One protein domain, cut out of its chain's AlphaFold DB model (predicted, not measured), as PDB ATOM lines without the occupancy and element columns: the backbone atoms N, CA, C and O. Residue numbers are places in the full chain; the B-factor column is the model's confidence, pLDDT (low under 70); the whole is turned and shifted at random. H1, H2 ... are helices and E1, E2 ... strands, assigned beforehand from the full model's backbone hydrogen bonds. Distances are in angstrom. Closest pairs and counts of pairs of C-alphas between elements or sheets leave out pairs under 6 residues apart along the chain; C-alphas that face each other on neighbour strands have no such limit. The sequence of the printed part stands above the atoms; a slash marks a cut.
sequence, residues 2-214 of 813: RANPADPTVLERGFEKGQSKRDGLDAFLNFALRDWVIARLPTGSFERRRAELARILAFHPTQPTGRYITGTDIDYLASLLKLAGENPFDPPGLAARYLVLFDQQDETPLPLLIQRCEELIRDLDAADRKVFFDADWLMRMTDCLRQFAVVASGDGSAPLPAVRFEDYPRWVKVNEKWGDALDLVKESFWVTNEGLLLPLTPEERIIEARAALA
ATOM      1  N   ARG A   2      -0.089 -19.187 -39.020       26.98
ATOM      2  CA  ARG A   2      -1.325 -18.406 -38.821       26.98
ATOM      3  C   ARG A   2      -1.777 -18.639 -37.378       26.98
ATOM      4  O   ARG A   2      -1.866 -19.802 -36.991       26.98
ATOM      5  N   ALA A   3      -2.001 -17.585 -36.597       31.55
ATOM      6  CA  ALA A   3      -2.537 -17.719 -35.244       31.55
ATOM      7  C   ALA A   3      -3.883 -18.460 -35.317       31.55
ATOM      8  O   ALA A   3      -4.740 -18.102 -36.124       31.55
ATOM      9  N   ASN A   4      -4.035 -19.533 -34.542       38.84
ATOM     10  CA  ASN A   4      -5.297 -20.249 -34.434       38.84
ATOM     11  C   ASN A   4      -6.186 -19.471 -33.449       38.84
ATOM     12  O   ASN A   4      -5.872 -19.469 -32.261       38.84
ATOM     13  N   PRO A   5      -7.284 -18.828 -33.884       37.69
ATOM     14  CA  PRO A   5      -8.184 -18.108 -32.979       37.69
ATOM     15  C   PRO A   5      -8.891 -19.027 -31.966       37.69
ATOM     16  O   PRO A   5      -9.528 -18.531 -31.044       37.69
ATOM     17  N   ALA A   6      -8.778 -20.353 -32.117       37.22
ATOM     18  CA  ALA A   6      -9.235 -21.339 -31.143       37.22
ATOM     19  C   ALA A   6      -8.139 -21.799 -30.160       37.22
ATOM     20  O   ALA A   6      -8.417 -22.673 -29.343       37.22
ATOM     21  N   ASP A   7      -6.910 -21.268 -30.235       41.78
ATOM     22  CA  ASP A   7      -5.862 -21.561 -29.252       41.78
ATOM     23  C   ASP A   7      -6.197 -20.864 -27.917       41.78
ATOM     24  O   ASP A   7      -6.149 -19.628 -27.839       41.78
ATOM     25  N   PRO A   8      -6.524 -21.625 -26.855       39.97
ATOM     26  CA  PRO A   8      -6.897 -21.063 -25.563       39.97
ATOM     27  C   PRO A   8      -5.783 -20.207 -24.964       39.97
ATOM     28  O   PRO A   8      -6.077 -19.267 -24.241       39.97
ATOM     29  N   THR A   9      -4.517 -20.469 -25.304       43.19
ATOM     30  CA  THR A   9      -3.373 -19.751 -24.731       43.19
ATOM     31  C   THR A   9      -3.224 -18.331 -25.277       43.19
ATOM     32  O   THR A   9      -2.699 -17.467 -24.580       43.19
ATOM     33  N   VAL A  10      -3.710 -18.052 -26.493       41.25
ATOM     34  CA  VAL A  10      -3.744 -16.696 -27.074       41.25
ATOM     35  C   VAL A  10      -4.888 -15.886 -26.462       41.25
ATOM     36  O   VAL A  10      -4.701 -14.723 -26.104       41.25
ATOM     37  N   LEU A  11      -6.046 -16.527 -26.267       40.31
ATOM     38  CA  LEU A  11      -7.189 -15.945 -25.562       40.31
ATOM     39  C   LEU A  11      -6.834 -15.664 -24.089       40.31
ATOM     40  O   LEU A  11      -6.965 -14.529 -23.638       40.31
ATOM     41  N   GLU A  12      -6.295 -16.641 -23.355       42.56
ATOM     42  CA  GLU A  12      -5.897 -16.504 -21.943       42.56
ATOM     43  C   GLU A  12      -4.860 -15.388 -21.723       42.56
ATOM     44  O   GLU A  12      -5.034 -14.569 -20.822       42.56
ATOM     45  N   ARG A  13      -3.842 -15.264 -22.590       42.22
ATOM     46  CA  ARG A  13      -2.815 -14.201 -22.500       42.22
ATOM     47  C   ARG A  13      -3.351 -12.794 -22.801       42.22
ATOM     48  O   ARG A  13      -2.771 -11.810 -22.339       42.22
ATOM     49  N   GLY A  14      -4.430 -12.681 -23.578       39.44
ATOM     50  CA  GLY A  14      -5.075 -11.406 -23.910       39.44
ATOM     51  C   GLY A  14      -5.982 -10.872 -22.795       39.44
ATOM     52  O   GLY A  14      -6.018  -9.664 -22.560       39.44
ATOM     53  N   PHE A  15      -6.671 -11.760 -22.066       41.50
ATOM     54  CA  PHE A  15      -7.657 -11.390 -21.037       41.50
ATOM     55  C   PHE A  15      -7.068 -11.009 -19.671       41.50
ATOM     56  O   PHE A  15      -7.777 -10.416 -18.853       41.50
ATOM     57  N   GLU A  16      -5.797 -11.318 -19.404       40.47
ATOM     58  CA  GLU A  16      -5.122 -10.969 -18.142       40.47
ATOM     59  C   GLU A  16      -4.656  -9.505 -18.073       40.47
ATOM     60  O   GLU A  16      -4.337  -8.992 -16.996       40.47
ATOM     61  N   LYS A  17      -4.657  -8.785 -19.201       37.06
ATOM     62  CA  LYS A  17      -4.319  -7.361 -19.237       37.06
ATOM     63  C   LYS A  17      -5.515  -6.549 -18.752       37.06
ATOM     64  O   LYS A  17      -6.418  -6.249 -19.522       37.06
ATOM     65  N   GLY A  18      -5.487  -6.161 -17.477       34.53
ATOM     66  CA  GLY A  18      -6.453  -5.279 -16.811       34.53
ATOM     67  C   GLY A  18      -6.550  -3.845 -17.357       34.53
ATOM     68  O   GLY A  18      -6.612  -2.908 -16.566       34.53
ATOM     69  N   GLN A  19      -6.578  -3.660 -18.680       33.75
ATOM     70  CA  GLN A  19      -7.429  -2.650 -19.318       33.75
ATOM     71  C   GLN A  19      -8.865  -3.190 -19.316       33.75
ATOM     72  O   GLN A  19      -9.064  -4.357 -18.966       33.75
ATOM     73  N   SER A  20      -9.886  -2.352 -19.539       40.16
ATOM     74  CA  SER A  20     -11.264  -2.810 -19.339       40.16
ATOM     75  C   SER A  20     -11.439  -4.105 -20.142       40.16
ATOM     76  O   SER A  20     -11.065  -4.170 -21.314       40.16
ATOM     77  N   LYS A  21     -11.908  -5.183 -19.492       44.19
ATOM     78  CA  LYS A  21     -12.075  -6.492 -20.153       44.19
ATOM     79  C   LYS A  21     -12.866  -6.363 -21.457       44.19
ATOM     80  O   LYS A  21     -12.760  -7.236 -22.301       44.19
ATOM     81  N   ARG A  22     -13.644  -5.285 -21.587       41.56
ATOM     82  CA  ARG A  22     -14.384  -4.882 -22.768       41.56
ATOM     83  C   ARG A  22     -13.492  -4.301 -23.865       41.56
ATOM     84  O   ARG A  22     -13.518  -4.862 -24.939       41.56
ATOM     85  N   ASP A  23     -12.656  -3.291 -23.622       42.56
ATOM     86  CA  ASP A  23     -11.851  -2.668 -24.694       42.56
ATOM     87  C   ASP A  23     -10.788  -3.623 -25.259       42.56
ATOM     88  O   ASP A  23     -10.552  -3.659 -26.464       42.56
ATOM     89  N   GLY A  24     -10.168  -4.439 -24.399       51.69
ATOM     90  CA  GLY A  24      -9.209  -5.462 -24.831       51.69
ATOM     91  C   GLY A  24      -9.876  -6.605 -25.604       51.69
ATOM     92  O   GLY A  24      -9.346  -7.054 -26.621       51.69
ATOM     93  N   LEU A  25     -11.059  -7.042 -25.154       51.50
ATOM     94  CA  LEU A  25     -11.880  -8.018 -25.870       51.50
ATOM     95  C   LEU A  25     -12.391  -7.443 -27.188       51.50
ATOM     96  O   LEU A  25     -12.306  -8.129 -28.191       51.50
ATOM     97  N   ASP A  26     -12.879  -6.209 -27.206       56.19
ATOM     98  CA  ASP A  26     -13.406  -5.540 -28.391       56.19
ATOM     99  C   ASP A  26     -12.281  -5.343 -29.415       56.19
ATOM    100  O   ASP A  26     -12.465  -5.675 -30.579       56.19
ATOM    101  N   ALA A  27     -11.078  -4.934 -28.995       57.78
ATOM    102  CA  ALA A  27      -9.912  -4.851 -29.875       57.78
ATOM    103  C   ALA A  27      -9.495  -6.226 -30.432       57.78
ATOM    104  O   ALA A  27      -9.257  -6.356 -31.636       57.78
ATOM    105  N   PHE A  28      -9.452  -7.263 -29.585       60.69
ATOM    106  CA  PHE A  28      -9.161  -8.638 -30.007       60.69
ATOM    107  C   PHE A  28     -10.231  -9.178 -30.965       60.69
ATOM    108  O   PHE A  28      -9.895  -9.712 -32.018       60.69
ATOM    109  N   LEU A  29     -11.514  -9.021 -30.632       61.47
ATOM    110  CA  LEU A  29     -12.646  -9.447 -31.450       61.47
ATOM    111  C   LEU A  29     -12.682  -8.680 -32.766       61.47
ATOM    112  O   LEU A  29     -12.897  -9.301 -33.797       61.47
ATOM    113  N   ASN A  30     -12.413  -7.372 -32.764       68.12
ATOM    114  CA  ASN A  30     -12.315  -6.567 -33.979       68.12
ATOM    115  C   ASN A  30     -11.167  -7.056 -34.865       68.12
ATOM    116  O   ASN A  30     -11.340  -7.193 -36.075       68.12
ATOM    117  N   PHE A  31     -10.007  -7.370 -34.284       73.69
ATOM    118  CA  PHE A  31      -8.880  -7.926 -35.028       73.69
ATOM    119  C   PHE A  31      -9.185  -9.330 -35.576       73.69
ATOM    120  O   PHE A  31      -8.994  -9.587 -36.765       73.69
ATOM    121  N   ALA A  32      -9.713 -10.230 -34.746       69.50
ATOM    122  CA  ALA A  32     -10.095 -11.583 -35.143       69.50
ATOM    123  C   ALA A  32     -11.205 -11.570 -36.205       69.50
ATOM    124  O   ALA A  32     -11.163 -12.351 -37.156       69.50
ATOM    125  N   LEU A  33     -12.166 -10.652 -36.084       73.38
ATOM    126  CA  LEU A  33     -13.201 -10.411 -37.081       73.38
ATOM    127  C   LEU A  33     -12.582  -9.941 -38.398       73.38
ATOM    128  O   LEU A  33     -12.968 -10.456 -39.440       73.38
ATOM    129  N   ARG A  34     -11.592  -9.036 -38.384       81.38
ATOM    130  CA  ARG A  34     -10.871  -8.627 -39.606       81.38
ATOM    131  C   ARG A  34     -10.201  -9.816 -40.283       81.38
ATOM    132  O   ARG A  34     -10.439 -10.023 -41.466       81.38
ATOM    133  N   ASP A  35      -9.436 -10.627 -39.557       80.44
ATOM    134  CA  ASP A  35      -8.799 -11.824 -40.128       80.44
ATOM    135  C   ASP A  35      -9.843 -12.820 -40.669       80.44
ATOM    136  O   ASP A  35      -9.679 -13.388 -41.756       80.44
ATOM    137  N   TRP A  36     -10.956 -12.997 -39.950       80.69
ATOM    138  CA  TRP A  36     -12.077 -13.834 -40.377       80.69
ATOM    139  C   TRP A  36     -12.740 -13.317 -41.661       80.69
ATOM    140  O   TRP A  36     -13.051 -14.123 -42.545       80.69
ATOM    141  N   VAL A  37     -12.925 -11.996 -41.770       78.88
ATOM    142  CA  VAL A  37     -13.482 -11.304 -42.939       78.88
ATOM    143  C   VAL A  37     -12.519 -11.416 -44.126       78.88
ATOM    144  O   VAL A  37     -12.927 -11.872 -45.192       78.88
ATOM    145  N   ILE A  38     -11.231 -11.107 -43.940       86.69
ATOM    146  CA  ILE A  38     -10.190 -11.200 -44.982       86.69
ATOM    147  C   ILE A  38     -10.136 -12.613 -45.577       86.69
ATOM    148  O   ILE A  38     -10.023 -12.775 -46.792       86.69
ATOM    149  N   ALA A  39     -10.259 -13.647 -44.741       87.31
ATOM    150  CA  ALA A  39     -10.223 -15.039 -45.184       87.31
ATOM    151  C   ALA A  39     -11.448 -15.478 -46.012       87.31
ATOM    152  O   ALA A  39     -11.370 -16.493 -46.704       87.31
ATOM    153  N   ARG A  40     -12.578 -14.763 -45.923       89.12
ATOM    154  CA  ARG A  40     -13.853 -15.127 -46.570       89.12
ATOM    155  C   ARG A  40     -14.221 -14.243 -47.745       89.12
ATOM    156  O   ARG A  40     -14.982 -14.677 -48.607       89.12
ATOM    157  N   LEU A  41     -13.704 -13.023 -47.782       88.25
ATOM    158  CA  LEU A  41     -13.958 -12.123 -48.888       88.25
ATOM    159  C   LEU A  41     -13.116 -12.498 -50.122       88.25
ATOM    160  O   LEU A  41     -11.967 -12.944 -49.982       88.25
ATOM    161  N   PRO A  42     -13.655 -12.305 -51.341       91.56
ATOM    162  CA  PRO A  42     -12.901 -12.503 -52.574       91.56
ATOM    163  C   PRO A  42     -11.623 -11.660 -52.582       91.56
ATOM    164  O   PRO A  42     -11.644 -10.503 -52.173       91.56
ATOM    165  N   THR A  43     -10.518 -12.209 -53.096       84.56
ATOM    166  CA  THR A  43      -9.212 -11.518 -53.154       84.56
ATOM    167  C   THR A  43      -9.285 -10.148 -53.842       84.56
ATOM    168  O   THR A  43      -8.528  -9.250 -53.504       84.56
ATOM    169  N   GLY A  44     -10.219  -9.971 -54.782       84.75
ATOM    170  CA  GLY A  44     -10.428  -8.718 -55.506       84.75
ATOM    171  C   GLY A  44     -11.485  -7.773 -54.919       84.75
ATOM    172  O   GLY A  44     -11.779  -6.772 -55.572       84.75
ATOM    173  N   SER A  45     -12.083  -8.060 -53.756       89.81
ATOM    174  CA  SER A  45     -13.143  -7.207 -53.193       89.81
ATOM    175  C   SER A  45     -12.578  -5.986 -52.457       89.81
ATOM    176  O   SER A  45     -11.532  -6.053 -51.806       89.81
ATOM    177  N   PHE A  46     -13.292  -4.864 -52.549       88.25
ATOM    178  CA  PHE A  46     -12.939  -3.612 -51.878       88.25
ATOM    179  C   PHE A  46     -12.910  -3.772 -50.351       88.25
ATOM    180  O   PHE A  46     -11.972  -3.337 -49.683       88.25
ATOM    181  N   GLU A  47     -13.900  -4.466 -49.796       87.06
ATOM    182  CA  GLU A  47     -14.062  -4.702 -48.361       87.06
ATOM    183  C   GLU A  47     -12.900  -5.524 -47.801       87.06
ATOM    184  O   GLU A  47     -12.441  -5.269 -46.685       87.06
ATOM    185  N   ARG A  48     -12.376  -6.475 -48.590       90.88
ATOM    186  CA  ARG A  48     -11.209  -7.265 -48.197       90.88
ATOM    187  C   ARG A  48      -9.988  -6.381 -48.066       90.88
ATOM    188  O   ARG A  48      -9.310  -6.438 -47.048       90.88
ATOM    189  N   ARG A  49      -9.729  -5.551 -49.073       91.38
ATOM    190  CA  ARG A  49      -8.551  -4.678 -49.100       91.38
ATOM    191  C   ARG A  49      -8.626  -3.575 -48.061       91.38
ATOM    192  O   ARG A  49      -7.621  -3.253 -47.436       91.38
ATOM    193  N   ARG A  50      -9.825  -3.057 -47.791       90.00
ATOM    194  CA  ARG A  50     -10.071  -2.176 -46.645       90.00
ATOM    195  C   ARG A  50      -9.718  -2.871 -45.326       90.00
ATOM    196  O   ARG A  50      -9.045  -2.272 -44.487       90.00
ATOM    197  N   ALA A  51     -10.145  -4.120 -45.139       88.69
ATOM    198  CA  ALA A  51      -9.805  -4.896 -43.948       88.69
ATOM    199  C   ALA A  51      -8.298  -5.211 -43.870       88.69
ATOM    200  O   ALA A  51      -7.725  -5.152 -42.783       88.69
ATOM    201  N   GLU A  52      -7.642  -5.480 -45.003       93.19
ATOM    202  CA  GLU A  52      -6.191  -5.675 -45.096       93.19
ATOM    203  C   GLU A  52      -5.424  -4.393 -44.745       93.19
ATOM    204  O   GLU A  52      -4.504  -4.464 -43.934       93.19
ATOM    205  N   LEU A  53      -5.835  -3.221 -45.246       93.12
ATOM    206  CA  LEU A  53      -5.258  -1.930 -44.853       93.12
ATOM    207  C   LEU A  53      -5.406  -1.697 -43.347       93.12
ATOM    208  O   LEU A  53      -4.421  -1.418 -42.671       93.12
ATOM    209  N   ALA A  54      -6.613  -1.869 -42.800       88.75
ATOM    210  CA  ALA A  54      -6.858  -1.717 -41.365       88.75
ATOM    211  C   ALA A  54      -6.007  -2.688 -40.528       88.75
ATOM    212  O   ALA A  54      -5.489  -2.319 -39.475       88.75
ATOM    213  N   ARG A  55      -5.827  -3.925 -41.011       89.12
ATOM    214  CA  ARG A  55      -4.941  -4.918 -40.401       89.12
ATOM    215  C   ARG A  55      -3.489  -4.459 -40.443       89.12
ATOM    216  O   ARG A  55      -2.853  -4.516 -39.405       89.12
ATOM    217  N   ILE A  56      -2.977  -3.990 -41.583       91.56
ATOM    218  CA  ILE A  56      -1.597  -3.487 -41.713       91.56
ATOM    219  C   ILE A  56      -1.369  -2.307 -40.765       91.56
ATOM    220  O   ILE A  56      -0.387  -2.302 -40.032       91.56
ATOM    221  N   LEU A  57      -2.303  -1.355 -40.713       86.75
ATOM    222  CA  LEU A  57      -2.209  -0.190 -39.830       86.75
ATOM    223  C   LEU A  57      -2.207  -0.557 -38.342       86.75
ATOM    224  O   LEU A  57      -1.570   0.136 -37.556       86.75
ATOM    225  N   ALA A  58      -2.813  -1.684 -37.956       79.62
ATOM    226  CA  ALA A  58      -2.695  -2.209 -36.597       79.62
ATOM    227  C   ALA A  58      -1.263  -2.666 -36.246       79.62
ATOM    228  O   ALA A  58      -0.945  -2.795 -35.070       79.62
ATOM    229  N   PHE A  59      -0.393  -2.908 -37.231       79.88
ATOM    230  CA  PHE A  59       1.034  -3.201 -37.035       79.88
ATOM    231  C   PHE A  59       1.921  -1.970 -37.232       79.88
ATOM    232  O   PHE A  59       3.138  -2.114 -37.307       79.88
ATOM    233  N   HIS A  60       1.344  -0.767 -37.316       78.81
ATOM    234  CA  HIS A  60       2.150   0.441 -37.403       78.81
ATOM    235  C   HIS A  60       3.091   0.523 -36.186       78.81
ATOM    236  O   HIS A  60       2.624   0.332 -35.056       78.81
ATOM    237  N   PRO A  61       4.392   0.815 -36.361       64.25
ATOM    238  CA  PRO A  61       5.385   0.472 -35.342       64.25
ATOM    239  C   PRO A  61       5.241   1.205 -34.004       64.25
ATOM    240  O   PRO A  61       5.706   0.743 -32.969       64.25
ATOM    241  N   THR A  62       4.530   2.331 -33.978       56.44
ATOM    242  CA  THR A  62       4.278   3.064 -32.726       56.44
ATOM    243  C   THR A  62       2.980   2.725 -32.032       56.44
ATOM    244  O   THR A  62       2.726   3.198 -30.924       56.44
ATOM    245  N   GLN A  63       2.107   2.006 -32.725       59.97
ATOM    246  CA  GLN A  63       0.896   1.450 -32.155       59.97
ATOM    247  C   GLN A  63       0.693   0.034 -32.694       59.97
ATOM    248  O   GLN A  63      -0.314  -0.205 -33.367       59.97
ATOM    249  N   PRO A  64       1.620  -0.911 -32.420       63.19
ATOM    250  CA  PRO A  64       1.571  -2.247 -32.997       63.19
ATOM    251  C   PRO A  64       0.535  -3.117 -32.260       63.19
ATOM    252  O   PRO A  64       0.809  -4.224 -31.808       63.19
ATOM    253  N   THR A  65      -0.695  -2.611 -32.149       63.72
ATOM    254  CA  THR A  65      -1.885  -3.279 -31.609       63.72
ATOM    255  C   THR A  65      -2.050  -4.690 -32.159       63.72
ATOM    256  O   THR A  65      -2.294  -5.619 -31.390       63.72
ATOM    257  N   GLY A  66      -1.808  -4.879 -33.454       65.62
ATOM    258  CA  GLY A  66      -1.772  -6.175 -34.117       65.62
ATOM    259  C   GLY A  66      -0.737  -7.120 -33.509       65.62
ATOM    260  O   GLY A  66      -1.088  -8.247 -33.173       65.62
ATOM    261  N   ARG A  67       0.499  -6.657 -33.270       65.50
ATOM    262  CA  ARG A  67       1.562  -7.451 -32.627       65.50
ATOM    263  C   ARG A  67       1.154  -7.893 -31.228       65.50
ATOM    264  O   ARG A  67       1.352  -9.055 -30.874       65.50
ATOM    265  N   TYR A  68       0.550  -7.005 -30.435       55.88
ATOM    266  CA  TYR A  68       0.103  -7.362 -29.083       55.88
ATOM    267  C   TYR A  68      -1.050  -8.361 -29.079       55.88
ATOM    268  O   TYR A  68      -1.160  -9.144 -28.136       55.88
ATOM    269  N   ILE A  69      -1.916  -8.304 -30.092       62.28
ATOM    270  CA  ILE A  69      -3.086  -9.173 -30.223       62.28
ATOM    271  C   ILE A  69      -2.682 -10.560 -30.735       62.28
ATOM    272  O   ILE A  69      -3.163 -11.567 -30.219       62.28
ATOM    273  N   THR A  70      -1.805 -10.631 -31.738       64.81
ATOM    274  CA  THR A  70      -1.486 -11.890 -32.430       64.81
ATOM    275  C   THR A  70      -0.180 -12.532 -31.988       64.81
ATOM    276  O   THR A  70       0.035 -13.715 -32.252       64.81
ATOM    277  N   GLY A  71       0.721 -11.761 -31.379       57.22
ATOM    278  CA  GLY A  71       2.097 -12.168 -31.109       57.22
ATOM    279  C   GLY A  71       2.960 -12.373 -32.354       57.22
ATOM    280  O   GLY A  71       4.025 -12.977 -32.259       57.22
ATOM    281  N   THR A  72       2.514 -11.901 -33.520       70.81
ATOM    282  CA  THR A  72       3.259 -12.009 -34.779       70.81
ATOM    283  C   THR A  72       3.783 -10.652 -35.203       70.81
ATOM    284  O   THR A  72       3.036  -9.683 -35.149       70.81
ATOM    285  N   ASP A  73       4.999 -10.601 -35.733       72.81
ATOM    286  CA  ASP A  73       5.486  -9.413 -36.430       72.81
ATOM    287  C   ASP A  73       5.064  -9.439 -37.903       72.81
ATOM    288  O   ASP A  73       5.083 -10.481 -38.566       72.81
ATOM    289  N   ILE A  74       4.647  -8.278 -38.404       81.94
ATOM    290  CA  ILE A  74       4.408  -8.025 -39.823       81.94
ATOM    291  C   ILE A  74       5.290  -6.847 -40.203       81.94
ATOM    292  O   ILE A  74       5.299  -5.834 -39.510       81.94
ATOM    293  N   ASP A  75       6.003  -6.975 -41.318       86.88
ATOM    294  CA  ASP A  75       6.695  -5.842 -41.918       86.88
ATOM    295  C   ASP A  75       5.643  -4.857 -42.448       86.88
ATOM    296  O   ASP A  75       4.999  -5.095 -43.478       86.88
ATOM    297  N   TYR A  76       5.412  -3.798 -41.672       88.38
ATOM    298  CA  TYR A  76       4.410  -2.774 -41.934       88.38
ATOM    299  C   TYR A  76       4.610  -2.135 -43.311       88.38
ATOM    300  O   TYR A  76       3.684  -2.112 -44.126       88.38
ATOM    301  N   LEU A  77       5.833  -1.683 -43.592       89.69
ATOM    302  CA  LEU A  77       6.156  -0.952 -44.810       89.69
ATOM    303  C   LEU A  77       6.109  -1.867 -46.035       89.69
ATOM    304  O   LEU A  77       5.482  -1.516 -47.037       89.69
ATOM    305  N   ALA A  78       6.678  -3.074 -45.949       92.56
ATOM    306  CA  ALA A  78       6.588  -4.045 -47.039       92.56
ATOM    307  C   ALA A  78       5.134  -4.458 -47.319       92.56
ATOM    308  O   ALA A  78       4.755  -4.666 -48.475       92.56
ATOM    309  N   SER A  79       4.295  -4.540 -46.282       94.06
ATOM    310  CA  SER A  79       2.874  -4.863 -46.441       94.06
ATOM    311  C   SER A  79       2.083  -3.720 -47.076       94.06
ATOM    312  O   SER A  79       1.239  -3.987 -47.932       94.06
ATOM    313  N   LEU A  80       2.368  -2.462 -46.719       94.19
ATOM    314  CA  LEU A  80       1.787  -1.301 -47.399       94.19
ATOM    315  C   LEU A  80       2.208  -1.237 -48.869       94.19
ATOM    316  O   LEU A  80       1.350  -1.073 -49.731       94.19
ATOM    317  N   LEU A  81       3.501  -1.417 -49.161       94.56
ATOM    318  CA  LEU A  81       4.031  -1.451 -50.528       94.56
ATOM    319  C   LEU A  81       3.362  -2.544 -51.363       94.56
ATOM    320  O   LEU A  81       2.989  -2.309 -52.512       94.56
ATOM    321  N   LYS A  82       3.163  -3.727 -50.773       95.69
ATOM    322  CA  LYS A  82       2.440  -4.823 -51.416       95.69
ATOM    323  C   LYS A  82       0.993  -4.434 -51.730       95.69
ATOM    324  O   LYS A  82       0.569  -4.590 -52.872       95.69
ATOM    325  N   LEU A  83       0.256  -3.910 -50.749       95.12
ATOM    326  CA  LEU A  83      -1.142  -3.510 -50.935       95.12
ATOM    327  C   LEU A  83      -1.279  -2.413 -52.005       95.12
ATOM    328  O   LEU A  83      -2.135  -2.508 -52.883       95.12
ATOM    329  N   ALA A  84      -0.392  -1.416 -51.960       94.56
ATOM    330  CA  ALA A  84      -0.294  -0.337 -52.936       94.56
ATOM    331  C   ALA A  84       0.011  -0.846 -54.356       94.56
ATOM    332  O   ALA A  84      -0.551  -0.333 -55.320       94.56
ATOM    333  N   GLY A  85       0.885  -1.847 -54.498       94.50
ATOM    334  CA  GLY A  85       1.262  -2.410 -55.797       94.50
ATOM    335  C   GLY A  85       0.194  -3.314 -56.414       94.50
ATOM    336  O   GLY A  85       0.012  -3.307 -57.629       94.50
ATOM    337  N   GLU A  86      -0.533  -4.076 -55.594       94.00
ATOM    338  CA  GLU A  86      -1.588  -4.977 -56.077       94.00
ATOM    339  C   GLU A  86      -2.839  -4.212 -56.545       94.00
ATOM    340  O   GLU A  86      -3.549  -4.700 -57.425       94.00
ATOM    341  N   ASN A  87      -3.123  -3.028 -55.980       91.06
ATOM    342  CA  ASN A  87      -4.355  -2.272 -56.252       91.06
ATOM    343  C   ASN A  87      -4.110  -0.748 -56.309       91.06
ATOM    344  O   ASN A  87      -4.677   0.005 -55.525       91.06
ATOM    345  N   PRO A  88      -3.287  -0.248 -57.243       90.75
ATOM    346  CA  PRO A  88      -2.733   1.109 -57.171       90.75
ATOM    347  C   PRO A  88      -3.743   2.260 -57.300       90.75
ATOM    348  O   PRO A  88      -3.395   3.393 -56.962       90.75
ATOM    349  N   PHE A  89      -4.960   1.985 -57.781       93.81
ATOM    350  CA  PHE A  89      -5.981   2.992 -58.101       93.81
ATOM    351  C   PHE A  89      -7.240   2.908 -57.234       93.81
ATOM    352  O   PHE A  89      -8.134   3.739 -57.381       93.81
ATOM    353  N   ASP A  90      -7.358   1.902 -56.368       93.38
ATOM    354  CA  ASP A  90      -8.521   1.782 -55.494       93.38
ATOM    355  C   ASP A  90      -8.291   2.509 -54.153       93.38
ATOM    356  O   ASP A  90      -7.145   2.803 -53.806       93.38
ATOM    357  N   PRO A  91      -9.343   2.846 -53.383       94.50
ATOM    358  CA  PRO A  91      -9.172   3.695 -52.203       94.50
ATOM    359  C   PRO A  91      -8.187   3.153 -51.148       94.50
ATOM    360  O   PRO A  91      -7.338   3.925 -50.697       94.50
ATOM    361  N   PRO A  92      -8.211   1.854 -50.766       94.44
ATOM    362  CA  PRO A  92      -7.202   1.290 -49.870       94.44
ATOM    363  C   PRO A  92      -5.779   1.362 -50.433       94.44
ATOM    364  O   PRO A  92      -4.856   1.677 -49.682       94.44
ATOM    365  N   GLY A  93      -5.585   1.104 -51.730       95.56
ATOM    366  CA  GLY A  93      -4.277   1.211 -52.371       95.56
ATOM    367  C   GLY A  93      -3.758   2.647 -52.448       95.56
ATOM    368  O   GLY A  93      -2.590   2.888 -52.150       95.56
ATOM    369  N   LEU A  94      -4.621   3.621 -52.752       96.31
ATOM    370  CA  LEU A  94      -4.281   5.050 -52.740       96.31
ATOM    371  C   LEU A  94      -3.906   5.532 -51.332       96.31
ATOM    372  O   LEU A  94      -2.898   6.223 -51.162       96.31
ATOM    373  N   ALA A  95      -4.656   5.113 -50.308       94.69
ATOM    374  CA  ALA A  95      -4.317   5.390 -48.914       94.69
ATOM    375  C   ALA A  95      -2.981   4.741 -48.508       94.69
ATOM    376  O   ALA A  95      -2.157   5.386 -47.858       94.69
ATOM    377  N   ALA A  96      -2.722   3.498 -48.932       95.38
ATOM    378  CA  ALA A  96      -1.447   2.824 -48.695       95.38
ATOM    379  C   ALA A  96      -0.273   3.548 -49.375       95.38
ATOM    380  O   ALA A  96       0.767   3.732 -48.747       95.38
ATOM    381  N   ARG A  97      -0.440   4.023 -50.618       95.81
ATOM    382  CA  ARG A  97       0.572   4.828 -51.330       95.81
ATOM    383  C   ARG A  97       0.890   6.123 -50.594       95.81
ATOM    384  O   ARG A  97       2.063   6.449 -50.444       95.81
ATOM    385  N   TYR A  98      -0.131   6.832 -50.120       95.06
ATOM    386  CA  TYR A  98       0.062   8.032 -49.309       95.06
ATOM    387  C   TYR A  98       0.877   7.733 -48.042       95.06
ATOM    388  O   TYR A  98       1.846   8.434 -47.766       95.06
ATOM    389  N   LEU A  99       0.532   6.671 -47.306       91.81
ATOM    390  CA  LEU A  99       1.246   6.272 -46.088       91.81
ATOM    391  C   LEU A  99       2.708   5.896 -46.368       91.81
ATOM    392  O   LEU A  99       3.590   6.321 -45.630       91.81
ATOM    393  N   VAL A 100       2.979   5.182 -47.466       92.56
ATOM    394  CA  VAL A 100       4.352   4.890 -47.916       92.56
ATOM    395  C   VAL A 100       5.122   6.178 -48.206       92.56
ATOM    396  O   VAL A 100       6.257   6.314 -47.765       92.56
ATOM    397  N   LEU A 101       4.525   7.135 -48.929       92.81
ATOM    398  CA  LEU A 101       5.181   8.420 -49.203       92.81
ATOM    399  C   LEU A 101       5.458   9.197 -47.924       92.81
ATOM    400  O   LEU A 101       6.536   9.759 -47.771       92.81
ATOM    401  N   PHE A 102       4.493   9.209 -47.011       89.44
ATOM    402  CA  PHE A 102       4.609   9.897 -45.739       89.44
ATOM    403  C   PHE A 102       5.732   9.316 -44.866       89.44
ATOM    404  O   PHE A 102       6.502  10.092 -44.306       89.44
ATOM    405  N   ASP A 103       5.869   7.992 -44.795       85.25
ATOM    406  CA  ASP A 103       6.880   7.316 -43.965       85.25
ATOM    407  C   ASP A 103       8.258   7.165 -44.636       85.25
ATOM    408  O   ASP A 103       9.201   6.729 -43.986       85.25
ATOM    409  N   GLN A 104       8.390   7.481 -45.931       88.69
ATOM    410  CA  GLN A 104       9.667   7.417 -46.663       88.69
ATOM    411  C   GLN A 104      10.131   8.780 -47.202       88.69
ATOM    412  O   GLN A 104      11.069   8.838 -48.002       88.69
ATOM    413  N   GLN A 105       9.469   9.886 -46.850       90.25
ATOM    414  CA  GLN A 105       9.747  11.203 -47.447       90.25
ATOM    415  C   GLN A 105      11.163  11.737 -47.153       90.25
ATOM    416  O   GLN A 105      11.680  12.489 -47.976       90.25
ATOM    417  N   ASP A 106      11.806  11.366 -46.039       86.00
ATOM    418  CA  ASP A 106      13.181  11.788 -45.712       86.00
ATOM    419  C   ASP A 106      14.254  10.901 -46.371       86.00
ATOM    420  O   ASP A 106      15.369  11.358 -46.622       86.00
ATOM    421  N   GLU A 107      13.907   9.657 -46.711       88.06
ATOM    422  CA  GLU A 107      14.775   8.707 -47.421       88.06
ATOM    423  C   GLU A 107      14.644   8.796 -48.954       88.06
ATOM    424  O   GLU A 107      15.526   8.352 -49.696       88.06
ATOM    425  N   THR A 108      13.541   9.358 -49.457       91.94
ATOM    426  CA  THR A 108      13.257   9.436 -50.896       91.94
ATOM    427  C   THR A 108      13.959  10.644 -51.528       91.94
ATOM    428  O   THR A 108      13.727  11.776 -51.102       91.94
ATOM    429  N   PRO A 109      14.750  10.468 -52.608       95.81
ATOM    430  CA  PRO A 109      15.317  11.595 -53.344       95.81
ATOM    431  C   PRO A 109      14.235  12.589 -53.781       95.81
ATOM    432  O   PRO A 109      13.237  12.190 -54.381       95.81
ATOM    433  N   LEU A 110      14.450  13.884 -53.535       96.12
ATOM    434  CA  LEU A 110      13.426  14.922 -53.735       96.12
ATOM    435  C   LEU A 110      12.758  14.906 -55.126       96.12
ATOM    436  O   LEU A 110      11.531  14.963 -55.165       96.12
ATOM    437  N   PRO A 111      13.479  14.746 -56.260       97.00
ATOM    438  CA  PRO A 111      12.828  14.649 -57.571       97.00
ATOM    439  C   PRO A 111      11.858  13.466 -57.683       97.00
ATOM    440  O   PRO A 111      10.789  13.591 -58.274       97.00
ATOM    441  N   LEU A 112      12.209  12.326 -57.078       97.00
ATOM    442  CA  LEU A 112      11.355  11.140 -57.055       97.00
ATOM    443  C   LEU A 112      10.156  11.336 -56.119       97.00
ATOM    444  O   LEU A 112       9.060  10.882 -56.442       97.00
ATOM    445  N   LEU A 113      10.338  12.020 -54.985       95.94
ATOM    446  CA  LEU A 113       9.241  12.356 -54.074       95.94
ATOM    447  C   LEU A 113       8.213  13.264 -54.765       95.94
ATOM    448  O   LEU A 113       7.023  12.958 -54.736       95.94
ATOM    449  N   ILE A 114       8.673  14.316 -55.457       97.25
ATOM    450  CA  ILE A 114       7.820  15.220 -56.250       97.25
ATOM    451  C   ILE A 114       7.020  14.421 -57.281       97.25
ATOM    452  O   ILE A 114       5.792  14.497 -57.289       97.25
ATOM    453  N   GLN A 115       7.707  13.608 -58.092       97.81
ATOM    454  CA  GLN A 115       7.074  12.786 -59.121       97.81
ATOM    455  C   GLN A 115       5.988  11.875 -58.530       97.81
ATOM    456  O   GLN A 115       4.863  11.837 -59.030       97.81
ATOM    457  N   ARG A 116       6.295  11.152 -57.447       97.19
ATOM    458  CA  ARG A 116       5.337  10.226 -56.829       97.19
ATOM    459  C   ARG A 116       4.136  10.943 -56.214       97.19
ATOM    460  O   ARG A 116       3.028  10.408 -56.263       97.19
ATOM    461  N   CYS A 117       4.329  12.138 -55.652       97.38
ATOM    462  CA  CYS A 117       3.219  12.961 -55.183       97.38
ATOM    463  C   CYS A 117       2.325  13.415 -56.346       97.38
ATOM    464  O   CYS A 117       1.107  13.337 -56.224       97.38
ATOM    465  N   GLU A 118       2.893  13.843 -57.476       97.81
ATOM    466  CA  GLU A 118       2.123  14.241 -58.668       97.81
ATOM    467  C   GLU A 118       1.320  13.082 -59.266       97.81
ATOM    468  O   GLU A 118       0.161  13.255 -59.647       97.81
ATOM    469  N   GLU A 119       1.917  11.890 -59.319       97.38
ATOM    470  CA  GLU A 119       1.233  10.660 -59.723       97.38
ATOM    471  C   GLU A 119       0.064  10.350 -58.780       97.38
ATOM    472  O   GLU A 119      -1.057  10.137 -59.237       97.38
ATOM    473  N   LEU A 120       0.291  10.391 -57.462       97.25
ATOM    474  CA  LEU A 120      -0.756  10.110 -56.483       97.25
ATOM    475  C   LEU A 120      -1.877  11.161 -56.493       97.25
ATOM    476  O   LEU A 120      -3.040  10.789 -56.375       97.25
ATOM    477  N   ILE A 121      -1.565  12.450 -56.663       97.31
ATOM    478  CA  ILE A 121      -2.573  13.517 -56.790       97.31
ATOM    479  C   ILE A 121      -3.472  13.258 -57.999       97.31
ATOM    480  O   ILE A 121      -4.689  13.339 -57.873       97.31
ATOM    481  N   ARG A 122      -2.890  12.900 -59.150       97.38
ATOM    482  CA  ARG A 122      -3.649  12.573 -60.365       97.38
ATOM    483  C   ARG A 122      -4.586  11.385 -60.146       97.38
ATOM    484  O   ARG A 122      -5.737  11.423 -60.571       97.38
ATOM    485  N   ASP A 123      -4.098  10.349 -59.473       96.56
ATOM    486  CA  ASP A 123      -4.890   9.148 -59.211       96.56
ATOM    487  C   ASP A 123      -5.985   9.401 -58.156       96.56
ATOM    488  O   ASP A 123      -7.098   8.892 -58.284       96.56
ATOM    489  N   LEU A 124      -5.707  10.232 -57.144       95.00
ATOM    490  CA  LEU A 124      -6.700  10.691 -56.169       95.00
ATOM    491  C   LEU A 124      -7.766  11.572 -56.824       95.00
ATOM    492  O   LEU A 124      -8.942  11.418 -56.508       95.00
ATOM    493  N   ASP A 125      -7.403  12.452 -57.756       95.44
ATOM    494  CA  ASP A 125      -8.357  13.266 -58.520       95.44
ATOM    495  C   ASP A 125      -9.329  12.385 -59.324       95.44
ATOM    496  O   ASP A 125     -10.539  12.599 -59.295       95.44
ATOM    497  N   ALA A 126      -8.822  11.299 -59.916       93.94
ATOM    498  CA  ALA A 126      -9.615  10.328 -60.671       93.94
ATOM    499  C   ALA A 126     -10.473   9.369 -59.810       93.94
ATOM    500  O   ALA A 126     -11.301   8.638 -60.359       93.94
ATOM    501  N   ALA A 127     -10.293   9.335 -58.484       92.19
ATOM    502  CA  ALA A 127     -10.976   8.383 -57.603       92.19
ATOM    503  C   ALA A 127     -12.479   8.686 -57.410       92.19
ATOM    504  O   ALA A 127     -12.895   9.838 -57.262       92.19
ATOM    505  N   ASP A 128     -13.316   7.647 -57.311       89.12
ATOM    506  CA  ASP A 128     -14.749   7.818 -57.036       89.12
ATOM    507  C   ASP A 128     -14.995   8.302 -55.593       89.12
ATOM    508  O   ASP A 128     -14.849   7.554 -54.620       89.12
ATOM    509  N   ARG A 129     -15.437   9.558 -55.459       88.12
ATOM    510  CA  ARG A 129     -15.744  10.209 -54.174       88.12
ATOM    511  C   ARG A 129     -16.872   9.538 -53.390       88.12
ATOM    512  O   ARG A 129     -16.970   9.748 -52.186       88.12
ATOM    513  N   LYS A 130     -17.715   8.722 -54.035       83.19
ATOM    514  CA  LYS A 130     -18.764   7.949 -53.345       83.19
ATOM    515  C   LYS A 130     -18.196   6.787 -52.534       83.19
ATOM    516  O   LYS A 130     -18.824   6.364 -51.570       83.19
ATOM    517  N   VAL A 131     -17.032   6.278 -52.939       82.19
ATOM    518  CA  VAL A 131     -16.367   5.116 -52.331       82.19
ATOM    519  C   VAL A 131     -15.142   5.553 -51.511       82.19
ATOM    520  O   VAL A 131     -14.680   4.816 -50.638       82.19
ATOM    521  N   PHE A 132     -14.645   6.778 -51.730       86.69
ATOM    522  CA  PHE A 132     -13.548   7.378 -50.971       86.69
ATOM    523  C   PHE A 132     -13.839   8.827 -50.561       86.69
ATOM    524  O   PHE A 132     -13.428   9.774 -51.236       86.69
ATOM    525  N   PHE A 133     -14.527   9.007 -49.433       82.12
ATOM    526  CA  PHE A 133     -14.896  10.340 -48.943       82.12
ATOM    527  C   PHE A 133     -13.677  11.228 -48.650       82.12
ATOM    528  O   PHE A 133     -13.719  12.432 -48.888       82.12
ATOM    529  N   ASP A 134     -12.573  10.627 -48.206       86.31
ATOM    530  CA  ASP A 134     -11.355  11.347 -47.823       86.31
ATOM    531  C   ASP A 134     -10.370  11.597 -48.976       86.31
ATOM    532  O   ASP A 134      -9.281  12.121 -48.739       86.31
ATOM    533  N   ALA A 135     -10.725  11.274 -50.227       89.31
ATOM    534  CA  ALA A 135      -9.828  11.447 -51.375       89.31
ATOM    535  C   ALA A 135      -9.335  12.899 -51.526       89.31
ATOM    536  O   ALA A 135      -8.138  13.130 -51.694       89.31
ATOM    537  N   ASP A 136     -10.227  13.888 -51.385       90.69
ATOM    538  CA  ASP A 136      -9.849  15.307 -51.464       90.69
ATOM    539  C   ASP A 136      -8.920  15.717 -50.321       90.69
ATOM    540  O   ASP A 136      -8.051  16.573 -50.486       90.69
ATOM    541  N   TRP A 137      -9.115  15.124 -49.145       89.62
ATOM    542  CA  TRP A 137      -8.290  15.408 -47.983       89.62
ATOM    543  C   TRP A 137      -6.882  14.817 -48.146       89.62
ATOM    544  O   TRP A 137      -5.898  15.536 -47.961       89.62
ATOM    545  N   LEU A 138      -6.769  13.563 -48.600       91.56
ATOM    546  CA  LEU A 138      -5.478  12.948 -48.935       91.56
ATOM    547  C   LEU A 138      -4.774  13.680 -50.072       91.56
ATOM    548  O   LEU A 138      -3.552  13.820 -50.036       91.56
ATOM    549  N   MET A 139      -5.521  14.174 -51.057       94.00
ATOM    550  CA  MET A 139      -4.962  14.929 -52.173       94.00
ATOM    551  C   MET A 139      -4.298  16.217 -51.684       94.00
ATOM    552  O   MET A 139      -3.160  16.488 -52.060       94.00
ATOM    553  N   ARG A 140      -4.946  16.967 -50.780       91.69
ATOM    554  CA  ARG A 140      -4.359  18.182 -50.188       91.69
ATOM    555  C   ARG A 140      -3.132  17.881 -49.324       91.69
ATOM    556  O   ARG A 140      -2.137  18.594 -49.431       91.69
ATOM    557  N   MET A 141      -3.157  16.799 -48.543       91.06
ATOM    558  CA  MET A 141      -1.979  16.347 -47.787       91.06
ATOM    559  C   MET A 141      -0.820  15.945 -48.711       91.06
ATOM    560  O   MET A 141       0.331  16.298 -48.458       91.06
ATOM    561  N   THR A 142      -1.118  15.249 -49.810       94.12
ATOM    562  CA  THR A 142      -0.123  14.831 -50.809       94.12
ATOM    563  C   THR A 142       0.465  16.031 -51.551       94.12
ATOM    564  O   THR A 142       1.675  16.089 -51.764       94.12
ATOM    565  N   ASP A 143      -0.357  17.018 -51.906       93.88
ATOM    566  CA  ASP A 143       0.118  18.255 -52.527       93.88
ATOM    567  C   ASP A 143       0.972  19.085 -51.565       93.88
ATOM    568  O   ASP A 143       1.991  19.635 -51.971       93.88
ATOM    569  N   CYS A 144       0.646  19.100 -50.273       91.25
ATOM    570  CA  CYS A 144       1.499  19.730 -49.268       91.25
ATOM    571  C   CYS A 144       2.895  19.073 -49.202       91.25
ATOM    572  O   CYS A 144       3.903  19.783 -49.240       91.25
ATOM    573  N   LEU A 145       2.979  17.730 -49.205       92.00
ATOM    574  CA  LEU A 145       4.261  17.007 -49.311       92.00
ATOM    575  C   LEU A 145       5.026  17.380 -50.587       92.00
ATOM    576  O   LEU A 145       6.223  17.666 -50.529       92.00
ATOM    577  N   ARG A 146       4.331  17.433 -51.732       95.31
ATOM    578  CA  ARG A 146       4.914  17.839 -53.019       95.31
ATOM    579  C   ARG A 146       5.510  19.241 -52.942       95.31
ATOM    580  O   ARG A 146       6.637  19.446 -53.382       95.31
ATOM    581  N   GLN A 147       4.771  20.202 -52.390       93.12
ATOM    582  CA  GLN A 147       5.215  21.592 -52.270       93.12
ATOM    583  C   GLN A 147       6.461  21.709 -51.385       93.12
ATOM    584  O   GLN A 147       7.418  22.378 -51.776       93.12
ATOM    585  N   PHE A 148       6.511  21.000 -50.249       92.75
ATOM    586  CA  PHE A 148       7.735  20.923 -49.446       92.75
ATOM    587  C   PHE A 148       8.897  20.308 -50.232       92.75
ATOM    588  O   PHE A 148       9.997  20.852 -50.208       92.75
ATOM    589  N   ALA A 149       8.670  19.226 -50.979       95.25
ATOM    590  CA  ALA A 149       9.716  18.591 -51.776       95.25
ATOM    591  C   ALA A 149      10.264  19.509 -52.887       95.25
ATOM    592  O   ALA A 149      11.479  19.567 -53.084       95.25
ATOM    593  N   VAL A 150       9.394  20.273 -53.562       95.25
ATOM    594  CA  VAL A 150       9.786  21.287 -54.559       95.25
ATOM    595  C   VAL A 150      10.676  22.349 -53.920       95.25
ATOM    596  O   VAL A 150      11.794  22.566 -54.388       95.25
ATOM    597  N   VAL A 151      10.240  22.952 -52.812       94.19
ATOM    598  CA  VAL A 151      11.028  23.983 -52.124       94.19
ATOM    599  C   VAL A 151      12.356  23.403 -51.624       94.19
ATOM    600  O   VAL A 151      13.415  23.964 -51.890       94.19
ATOM    601  N   ALA A 152      12.345  22.227 -50.992       94.75
ATOM    602  CA  ALA A 152      13.548  21.557 -50.487       94.75
ATOM    603  C   ALA A 152      14.580  21.229 -51.587       94.75
ATOM    604  O   ALA A 152      15.783  21.131 -51.294       94.75
ATOM    605  N   SER A 153      14.127  21.068 -52.840       95.75
ATOM    606  CA  SER A 153      14.976  20.758 -54.000       95.75
ATOM    607  C   SER A 153      15.821  21.943 -54.478       95.75
ATOM    608  O   SER A 153      16.743  21.752 -55.269       95.75
ATOM    609  N   GLY A 154      15.563  23.144 -53.948       93.12
ATOM    610  CA  GLY A 154      16.311  24.364 -54.247       93.12
ATOM    611  C   GLY A 154      15.458  25.497 -54.814       93.12
ATOM    612  O   GLY A 154      15.976  26.598 -54.991       93.12
ATOM    613  N   ASP A 155      14.164  25.274 -55.068       90.50
ATOM    614  CA  ASP A 155      13.250  26.336 -55.496       90.50
ATOM    615  C   ASP A 155      12.699  27.115 -54.293       90.50
ATOM    616  O   ASP A 155      11.533  27.008 -53.919       90.50
ATOM    617  N   GLY A 156      13.550  27.935 -53.675       84.38
ATOM    618  CA  GLY A 156      13.132  28.838 -52.600       84.38
ATOM    619  C   GLY A 156      12.194  29.966 -53.061       84.38
ATOM    620  O   GLY A 156      11.657  30.702 -52.229       84.38
ATOM    621  N   SER A 157      11.989  30.137 -54.374       87.44
ATOM    622  CA  SER A 157      11.044  31.125 -54.905       87.44
ATOM    623  C   SER A 157       9.598  30.652 -54.760       87.44
ATOM    624  O   SER A 157       8.706  31.473 -54.514       87.44
ATOM    625  N   ALA A 158       9.383  29.332 -54.812       86.69
ATOM    626  CA  ALA A 158       8.100  28.731 -54.512       86.69
ATOM    627  C   ALA A 158       7.670  29.080 -53.071       86.69
ATOM    628  O   ALA A 158       8.485  29.079 -52.137       86.69
ATOM    629  N   PRO A 159       6.396  29.450 -52.863       81.88
ATOM    630  CA  PRO A 159       5.885  29.657 -51.521       81.88
ATOM    631  C   PRO A 159       5.856  28.320 -50.781       81.88
ATOM    632  O   PRO A 159       5.542  27.280 -51.358       81.88
ATOM    633  N   LEU A 160       6.140  28.360 -49.480       83.12
ATOM    634  CA  LEU A 160       5.815  27.232 -48.617       83.12
ATOM    635  C   LEU A 160       4.285  27.044 -48.578       83.12
ATOM    636  O   LEU A 160       3.546  28.027 -48.699       83.12
ATOM    637  N   PRO A 161       3.803  25.805 -48.406       80.06
ATOM    638  CA  PRO A 161       2.386  25.477 -48.506       80.06
ATOM    639  C   PRO A 161       1.518  26.256 -47.502       80.06
ATOM    640  O   PRO A 161       1.495  25.955 -46.313       80.06
ATOM    641  N   ALA A 162       0.751  27.244 -47.979       65.81
ATOM    642  CA  ALA A 162      -0.180  28.042 -47.173       65.81
ATOM    643  C   ALA A 162      -1.501  27.288 -46.930       65.81
ATOM    644  O   ALA A 162      -2.566  27.683 -47.407       65.81
ATOM    645  N   VAL A 163      -1.428  26.155 -46.237       60.50
ATOM    646  CA  VAL A 163      -2.573  25.252 -46.048       60.50
ATOM    647  C   VAL A 163      -3.253  25.462 -44.704       60.50
ATOM    648  O   VAL A 163      -2.635  25.860 -43.712       60.50
ATOM    649  N   ARG A 164      -4.558  25.164 -44.655       66.75
ATOM    650  CA  ARG A 164      -5.268  25.056 -43.377       66.75
ATOM    651  C   ARG A 164      -4.607  23.950 -42.568       66.75
ATOM    652  O   ARG A 164      -4.148  22.961 -43.129       66.75
ATOM    653  N   PHE A 165      -4.631  24.076 -41.244       65.31
ATOM    654  CA  PHE A 165      -4.108  23.060 -40.324       65.31
ATOM    655  C   PHE A 165      -4.517  21.629 -40.718       65.31
ATOM    656  O   PHE A 165      -3.739  20.685 -40.608       65.31
ATOM    657  N   GLU A 166      -5.748  21.477 -41.193       68.19
ATOM    658  CA  GLU A 166      -6.345  20.205 -41.575       68.19
ATOM    659  C   GLU A 166      -5.652  19.514 -42.749       68.19
ATOM    660  O   GLU A 166      -5.739  18.296 -42.842       68.19
ATOM    661  N   ASP A 167      -4.950  20.265 -43.591       79.19
ATOM    662  CA  ASP A 167      -4.383  19.808 -44.858       79.19
ATOM    663  C   ASP A 167      -2.884  19.486 -44.759       79.19
ATOM    664  O   ASP A 167      -2.279  19.051 -45.737       79.19
ATOM    665  N   TYR A 168      -2.267  19.682 -43.587       80.19
ATOM    666  CA  TYR A 168      -0.899  19.221 -43.368       80.19
ATOM    667  C   TYR A 168      -0.814  17.697 -43.474       80.19
ATOM    668  O   TYR A 168      -1.731  17.018 -42.997       80.19
ATOM    669  N   PRO A 169       0.291  17.156 -44.020       80.62
ATOM    670  CA  PRO A 169       0.506  15.722 -44.096       80.62
ATOM    671  C   PRO A 169       0.415  15.118 -42.701       80.62
ATOM    672  O   PRO A 169       1.015  15.615 -41.757       80.62
ATOM    673  N   ARG A 170      -0.377  14.069 -42.532       80.81
ATOM    674  CA  ARG A 170      -0.539  13.359 -41.259       80.81
ATOM    675  C   ARG A 170      -0.629  11.871 -41.498       80.81
ATOM    676  O   ARG A 170      -1.147  11.425 -42.517       80.81
ATOM    677  N   TRP A 171      -0.217  11.111 -40.497       79.69
ATOM    678  CA  TRP A 171      -0.570   9.707 -40.390       79.69
ATOM    679  C   TRP A 171      -2.067   9.537 -40.070       79.69
ATOM    680  O   TRP A 171      -2.631  10.307 -39.274       79.69
ATOM    681  N   VAL A 172      -2.688   8.530 -40.691       83.56
ATOM    682  CA  VAL A 172      -4.135   8.257 -40.683       83.56
ATOM    683  C   VAL A 172      -4.425   6.787 -40.367       83.56
ATOM    684  O   VAL A 172      -3.617   5.917 -40.690       83.56
ATOM    685  N   LYS A 173      -5.608   6.501 -39.808       83.06
ATOM    686  CA  LYS A 173      -6.145   5.139 -39.634       83.06
ATOM    687  C   LYS A 173      -7.464   4.933 -40.356       83.06
ATOM    688  O   LYS A 173      -8.159   5.894 -40.650       83.06
ATOM    689  N   VAL A 174      -7.855   3.680 -40.569       82.81
ATOM    690  CA  VAL A 174      -9.188   3.343 -41.089       82.81
ATOM    691  C   VAL A 174     -10.236   3.499 -39.984       82.81
ATOM    692  O   VAL A 174     -10.084   2.936 -38.900       82.81
ATOM    693  N   ASN A 175     -11.319   4.228 -40.261       79.69
ATOM    694  CA  ASN A 175     -12.494   4.273 -39.399       79.69
ATOM    695  C   ASN A 175     -13.131   2.876 -39.328       79.69
ATOM    696  O   ASN A 175     -13.430   2.247 -40.348       79.69
ATOM    697  N   GLU A 176     -13.351   2.388 -38.109       68.75
ATOM    698  CA  GLU A 176     -13.845   1.033 -37.853       68.75
ATOM    699  C   GLU A 176     -15.339   0.852 -38.169       68.75
ATOM    700  O   GLU A 176     -15.842  -0.271 -38.156       68.75
ATOM    701  N   LYS A 177     -16.064   1.932 -38.492       73.75
ATOM    702  CA  LYS A 177     -17.462   1.856 -38.939       73.75
ATOM    703  C   LYS A 177     -17.554   1.191 -40.315       73.75
ATOM    704  O   LYS A 177     -17.207   1.796 -41.327       73.75
ATOM    705  N   TRP A 178     -18.025  -0.053 -40.360       65.62
ATOM    706  CA  TRP A 178     -18.254  -0.787 -41.608       65.62
ATOM    707  C   TRP A 178     -19.321  -0.094 -42.464       65.62
ATOM    708  O   TRP A 178     -20.399   0.238 -41.975       65.62
ATOM    709  N   GLY A 179     -19.003   0.125 -43.736       72.75
ATOM    710  CA  GLY A 179     -19.863   0.766 -44.729       72.75
ATOM    711  C   GLY A 179     -19.232   0.683 -46.119       72.75
ATOM    712  O   GLY A 179     -18.097   0.219 -46.250       72.75
ATOM    713  N   ASP A 180     -19.947   1.163 -47.133       75.75
ATOM    714  CA  ASP A 180     -19.558   1.007 -48.546       75.75
ATOM    715  C   ASP A 180     -18.400   1.926 -48.981       75.75
ATOM    716  O   ASP A 180     -17.945   1.860 -50.118       75.75
ATOM    717  N   ALA A 181     -17.903   2.776 -48.079       81.50
ATOM    718  CA  ALA A 181     -16.821   3.717 -48.343       81.50
ATOM    719  C   ALA A 181     -15.642   3.534 -47.382       81.50
ATOM    720  O   ALA A 181     -15.798   3.073 -46.243       81.50
ATOM    721  N   LEU A 182     -14.454   3.924 -47.845       82.31
ATOM    722  CA  LEU A 182     -13.277   4.088 -47.004       82.31
ATOM    723  C   LEU A 182     -13.364   5.450 -46.309       82.31
ATOM    724  O   LEU A 182     -13.473   6.479 -46.973       82.31
ATOM    725  N   ASP A 183     -13.307   5.416 -44.983       83.50
ATOM    726  CA  ASP A 183     -13.287   6.579 -44.097       83.50
ATOM    727  C   ASP A 183     -12.006   6.496 -43.257       83.50
ATOM    728  O   ASP A 183     -11.657   5.415 -42.754       83.50
ATOM    729  N   LEU A 184     -11.273   7.600 -43.175       84.62
ATOM    730  CA  LEU A 184      -9.981   7.723 -42.525       84.62
ATOM    731  C   LEU A 184     -10.055   8.702 -41.350       84.62
ATOM    732  O   LEU A 184     -10.515   9.834 -41.460       84.62
ATOM    733  N   VAL A 185      -9.511   8.291 -40.206       80.81
ATOM    734  CA  VAL A 185      -9.444   9.116 -38.996       80.81
ATOM    735  C   VAL A 185      -8.018   9.609 -38.779       80.81
ATOM    736  O   VAL A 185      -7.046   8.865 -38.911       80.81
ATOM    737  N   LYS A 186      -7.898  10.883 -38.400       75.75
ATOM    738  CA  LYS A 186      -6.641  11.529 -37.996       75.75
ATOM    739  C   LYS A 186      -6.111  10.880 -36.713       75.75
ATOM    740  O   LYS A 186      -6.839  10.816 -35.726       75.75
ATOM    741  N   GLU A 187      -4.848  10.451 -36.701       61.97
ATOM    742  CA  GLU A 187      -4.255   9.813 -35.509       61.97
ATOM    743  C   GLU A 187      -2.891  10.386 -35.090       61.97
ATOM    744  O   GLU A 187      -2.434  10.141 -33.975       61.97
ATOM    745  N   SER A 188      -2.258  11.216 -35.925       57.91
ATOM    746  CA  SER A 188      -1.008  11.896 -35.562       57.91
ATOM    747  C   SER A 188      -1.167  13.391 -35.291       57.91
ATOM    748  O   SER A 188      -1.995  14.093 -35.880       57.91
ATOM    749  N   PHE A 189      -0.305  13.870 -34.393       55.34
ATOM    750  CA  PHE A 189       0.002  15.279 -34.206       55.34
ATOM    751  C   PHE A 189       1.061  15.686 -35.238       55.34
ATOM    752  O   PHE A 189       2.127  15.073 -35.310       55.34
ATOM    753  N   TRP A 190       0.758  16.700 -36.047       54.50
ATOM    754  CA  TRP A 190       1.767  17.386 -36.843       54.50
ATOM    755  C   TRP A 190       2.454  18.382 -35.919       54.50
ATOM    756  O   TRP A 190       1.785  19.244 -35.348       54.50
ATOM    757  N   VAL A 191       3.765  18.250 -35.728       55.22
ATOM    758  CA  VAL A 191       4.493  19.077 -34.750       55.22
ATOM    759  C   VAL A 191       4.594  20.542 -35.204       55.22
ATOM    760  O   VAL A 191       4.885  21.433 -34.417       55.22
ATOM    761  N   THR A 192       4.282  20.823 -36.471       54.88
ATOM    762  CA  THR A 192       4.656  22.072 -37.149       54.88
ATOM    763  C   THR A 192       3.488  23.014 -37.434       54.88
ATOM    764  O   THR A 192       3.516  23.800 -38.378       54.88
ATOM    765  N   ASN A 193       2.460  22.993 -36.585       54.50
ATOM    766  CA  ASN A 193       1.232  23.791 -36.751       54.50
ATOM    767  C   ASN A 193       1.445  25.320 -36.781       54.50
ATOM    768  O   ASN A 193       0.484  26.072 -36.913       54.50
ATOM    769  N   GLU A 194       2.687  25.778 -36.624       54.97
ATOM    770  CA  GLU A 194       3.061  27.130 -36.218       54.97
ATOM    771  C   GLU A 194       4.108  27.776 -37.159       54.97
ATOM    772  O   GLU A 194       4.522  28.909 -36.944       54.97
ATOM    773  N   GLY A 195       4.519  27.100 -38.240       53.66
ATOM    774  CA  GLY A 195       5.761  27.440 -38.954       53.66
ATOM    775  C   GLY A 195       5.725  28.476 -40.088       53.66
ATOM    776  O   GLY A 195       6.790  28.861 -40.551       53.66
ATOM    777  N   LEU A 196       4.575  28.950 -40.584       61.72
ATOM    778  CA  LEU A 196       4.538  29.629 -41.903       61.72
ATOM    779  C   LEU A 196       4.186  31.119 -41.890       61.72
ATOM    780  O   LEU A 196       3.625  31.635 -42.852       61.72
ATOM    781  N   LEU A 197       4.498  31.826 -40.806       67.06
ATOM    782  CA  LEU A 197       4.113  33.234 -40.666       67.06
ATOM    783  C   LEU A 197       5.293  34.211 -40.752       67.06
ATOM    784  O   LEU A 197       5.078  35.417 -40.745       67.06
ATOM    785  N   LEU A 198       6.535  33.743 -40.842       80.94
ATOM    786  CA  LEU A 198       7.694  34.629 -40.967       80.94
ATOM    787  C   LEU A 198       7.975  35.027 -42.426       80.94
ATOM    788  O   LEU A 198       7.804  34.206 -43.331       80.94
ATOM    789  N   PRO A 199       8.487  36.248 -42.670       86.62
ATOM    790  CA  PRO A 199       9.067  36.604 -43.958       86.62
ATOM    791  C   PRO A 199      10.411  35.878 -44.129       86.62
ATOM    792  O   PRO A 199      11.470  36.338 -43.686       86.62
ATOM    793  N   LEU A 200      10.353  34.699 -44.748       89.06
ATOM    794  CA  LEU A 200      11.518  33.865 -45.042       89.06
ATOM    795  C   LEU A 200      12.120  34.213 -46.408       89.06
ATOM    796  O   LEU A 200      11.394  34.335 -47.405       89.06
ATOM    797  N   THR A 201      13.448  34.312 -46.446       92.38
ATOM    798  CA  THR A 201      14.246  34.332 -47.682       92.38
ATOM    799  C   THR A 201      14.118  32.999 -48.431       92.38
ATOM    800  O   THR A 201      13.733  31.993 -47.829       92.38
ATOM    801  N   PRO A 202      14.433  32.951 -49.739       93.50
ATOM    802  CA  PRO A 202      14.441  31.700 -50.494       93.50
ATOM    803  C   PRO A 202      15.275  30.593 -49.832       93.50
ATOM    804  O   PRO A 202      14.820  29.457 -49.727       93.50
ATOM    805  N   GLU A 203      16.458  30.928 -49.321       94.06
ATOM    806  CA  GLU A 203      17.359  29.993 -48.644       94.06
ATOM    807  C   GLU A 203      16.750  29.456 -47.341       94.06
ATOM    808  O   GLU A 203      16.782  28.252 -47.086       94.06
ATOM    809  N   GLU A 204      16.133  30.328 -46.542       92.56
ATOM    810  CA  GLU A 204      15.448  29.939 -45.302       92.56
ATOM    811  C   GLU A 204      14.227  29.047 -45.583       92.56
ATOM    812  O   GLU A 204      13.986  28.089 -44.852       92.56
ATOM    813  N   ARG A 205      13.486  29.284 -46.677       91.88
ATOM    814  CA  ARG A 205      12.375  28.400 -47.083       91.88
ATOM    815  C   ARG A 205      12.854  27.004 -47.453       91.88
ATOM    816  O   ARG A 205      12.189  26.031 -47.107       91.88
ATOM    817  N   ILE A 206      14.000  26.896 -48.129       94.19
ATOM    818  CA  ILE A 206      14.625  25.603 -48.444       94.19
ATOM    819  C   ILE A 206      14.966  24.862 -47.145       94.19
ATOM    820  O   ILE A 206      14.673  23.670 -47.031       94.19
ATOM    821  N   ILE A 207      15.548  25.556 -46.160       93.62
ATOM    822  CA  ILE A 207      15.875  24.983 -44.845       93.62
ATOM    823  C   ILE A 207      14.606  24.501 -44.132       93.62
ATOM    824  O   ILE A 207      14.565  23.357 -43.682       93.62
ATOM    825  N   GLU A 208      13.556  25.324 -44.081       91.44
ATOM    826  CA  GLU A 208      12.283  24.955 -43.452       91.44
ATOM    827  C   GLU A 208      11.626  23.755 -44.123       91.44
ATOM    828  O   GLU A 208      11.184  22.830 -43.445       91.44
ATOM    829  N   ALA A 209      11.600  23.722 -45.455       91.94
ATOM    830  CA  ALA A 209      11.041  22.597 -46.187       91.94
ATOM    831  C   ALA A 209      11.804  21.294 -45.907       91.94
ATOM    832  O   ALA A 209      11.183  20.252 -45.693       91.94
ATOM    833  N   ARG A 210      13.140  21.349 -45.838       93.12
ATOM    834  CA  ARG A 210      13.967  20.188 -45.472       93.12
ATOM    835  C   ARG A 210      13.720  19.744 -44.033       93.12
ATOM    836  O   ARG A 210      13.549  18.550 -43.806       93.12
ATOM    837  N   ALA A 211      13.620  20.683 -43.094       90.69
ATOM    838  CA  ALA A 211      13.268  20.378 -41.711       90.69
ATOM    839  C   ALA A 211      11.875  19.725 -41.611       90.69
ATOM    840  O   ALA A 211      11.706  18.761 -40.865       90.69
ATOM    841  N   ALA A 212      10.891  20.188 -42.397       88.69
ATOM    842  CA  ALA A 212       9.559  19.580 -42.486       88.69
ATOM    843  C   ALA A 212       9.623  18.119 -42.922       88.69
ATOM    844  O   ALA A 212       9.037  17.265 -42.258       88.69
ATOM    845  N   LEU A 213      10.335  17.828 -44.008       90.25
ATOM    846  CA  LEU A 213      10.460  16.462 -44.514       90.25
ATOM    847  C   LEU A 213      11.218  15.571 -43.517       90.25
ATOM    848  O   LEU A 213      10.768  14.463 -43.235       90.25
ATOM    849  N   ALA A 214      12.297  16.075 -42.907       87.56
ATOM    850  CA  ALA A 214      13.108  15.330 -41.942       87.56
ATOM    851  C   ALA A 214      12.340  14.965 -40.659       87.56
ATOM    852  O   ALA A 214      12.319  13.805 -40.248       87.56
TER     853      ALA A 214
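What this domain is: This is residues 2 to 214 of the 813 residues of an uncharacterized protein of Verrucomicrobia bacterium 61-8 (UniProt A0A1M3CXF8). Five helices, H3, H5, H6, H7 and H8, form an up-and-down bundle with H6 in its middle, and E1 of a small E1-E2 strand hairpin packs on H3. At one end H2 packs on H3, with the short H1 and H4 next to it; at the other end H9 packs on residues 145 to 152 of H8. The 213 printed residues hold nine named helices, then E1 and E2 between H8 and H9, in a mostly helix class. The sheet is antiparallel, order E1 - E2; the whole is compact, radius of gyration of the C-alphas 19.2 A, but elongated, 63 by 36 by 26 A.

How they stand to each other: Start at the hairpin of E1, residues 172 to 174, and E2, residues 184 to 186, where N 173 and O 185 are 2.9 A apart, within hydrogen-bond range. The closest C-alphas of E1 and H3, residues 46 to 57, are Val 174 and Ala 54, 5.6 A. The hub is H6, residues 91 to 103, which touches H3 with residues 92 to 96 alone, closest C-alphas Pro 92 and Arg 50, 5.5 A. It forms a hairpin with H5, residues 76 to 86, at a steep tilt of 42 degrees, closest C-alphas Gly 93 and Ala 84, 4.3 A. H7, residues 110 to 125, and H8, residues 135 to 152, are a hairpin at a shallow tilt of 19 degrees, closest C-alphas Ile 114 and Arg 146, 5.1 A. H8 touches H9, residues 202 to 214, at Ala 152 and Ile 206, the closest C-alphas, 4.7 A. H2, residues 21 to 40, touches H3 with residues 31 to 38 alone, closest C-alphas Ile 38 and Arg 48, 5.2 A. H1, residues 8 to 15, touches H2, closest C-alphas Phe 15 and Lys 21, 6.7 A; H4, residues 65 to 70, only just touches H2, with 3 pairs of C-alphas within 8 A, the closest Phe 28 and Ile 69, 6.1 A. In the nine helices every O i to N i+4 pair is within hydrogen-bond range.

Where its parts are: Find C-alpha 172 at (-4.135, 8.257, -40.683), where E1 begins. H2 runs 27.8 A from C-alpha 21 at (-12.075, -6.492, -20.153); H8 is 25.5 A long, H7 22.4 A. H9 ends at C-alpha 214, (13.108, 15.330, -41.942).

The domain as a whole: The C-alphas farthest apart, Pro 8 and Thr 201, are 63.3 A apart. The printed part has no cut; H8 to E1 and E2 to H9 are long links. Low confidence, pLDDT under 70, includes residues 2 to 30, 61 to 71 and 187 to 197.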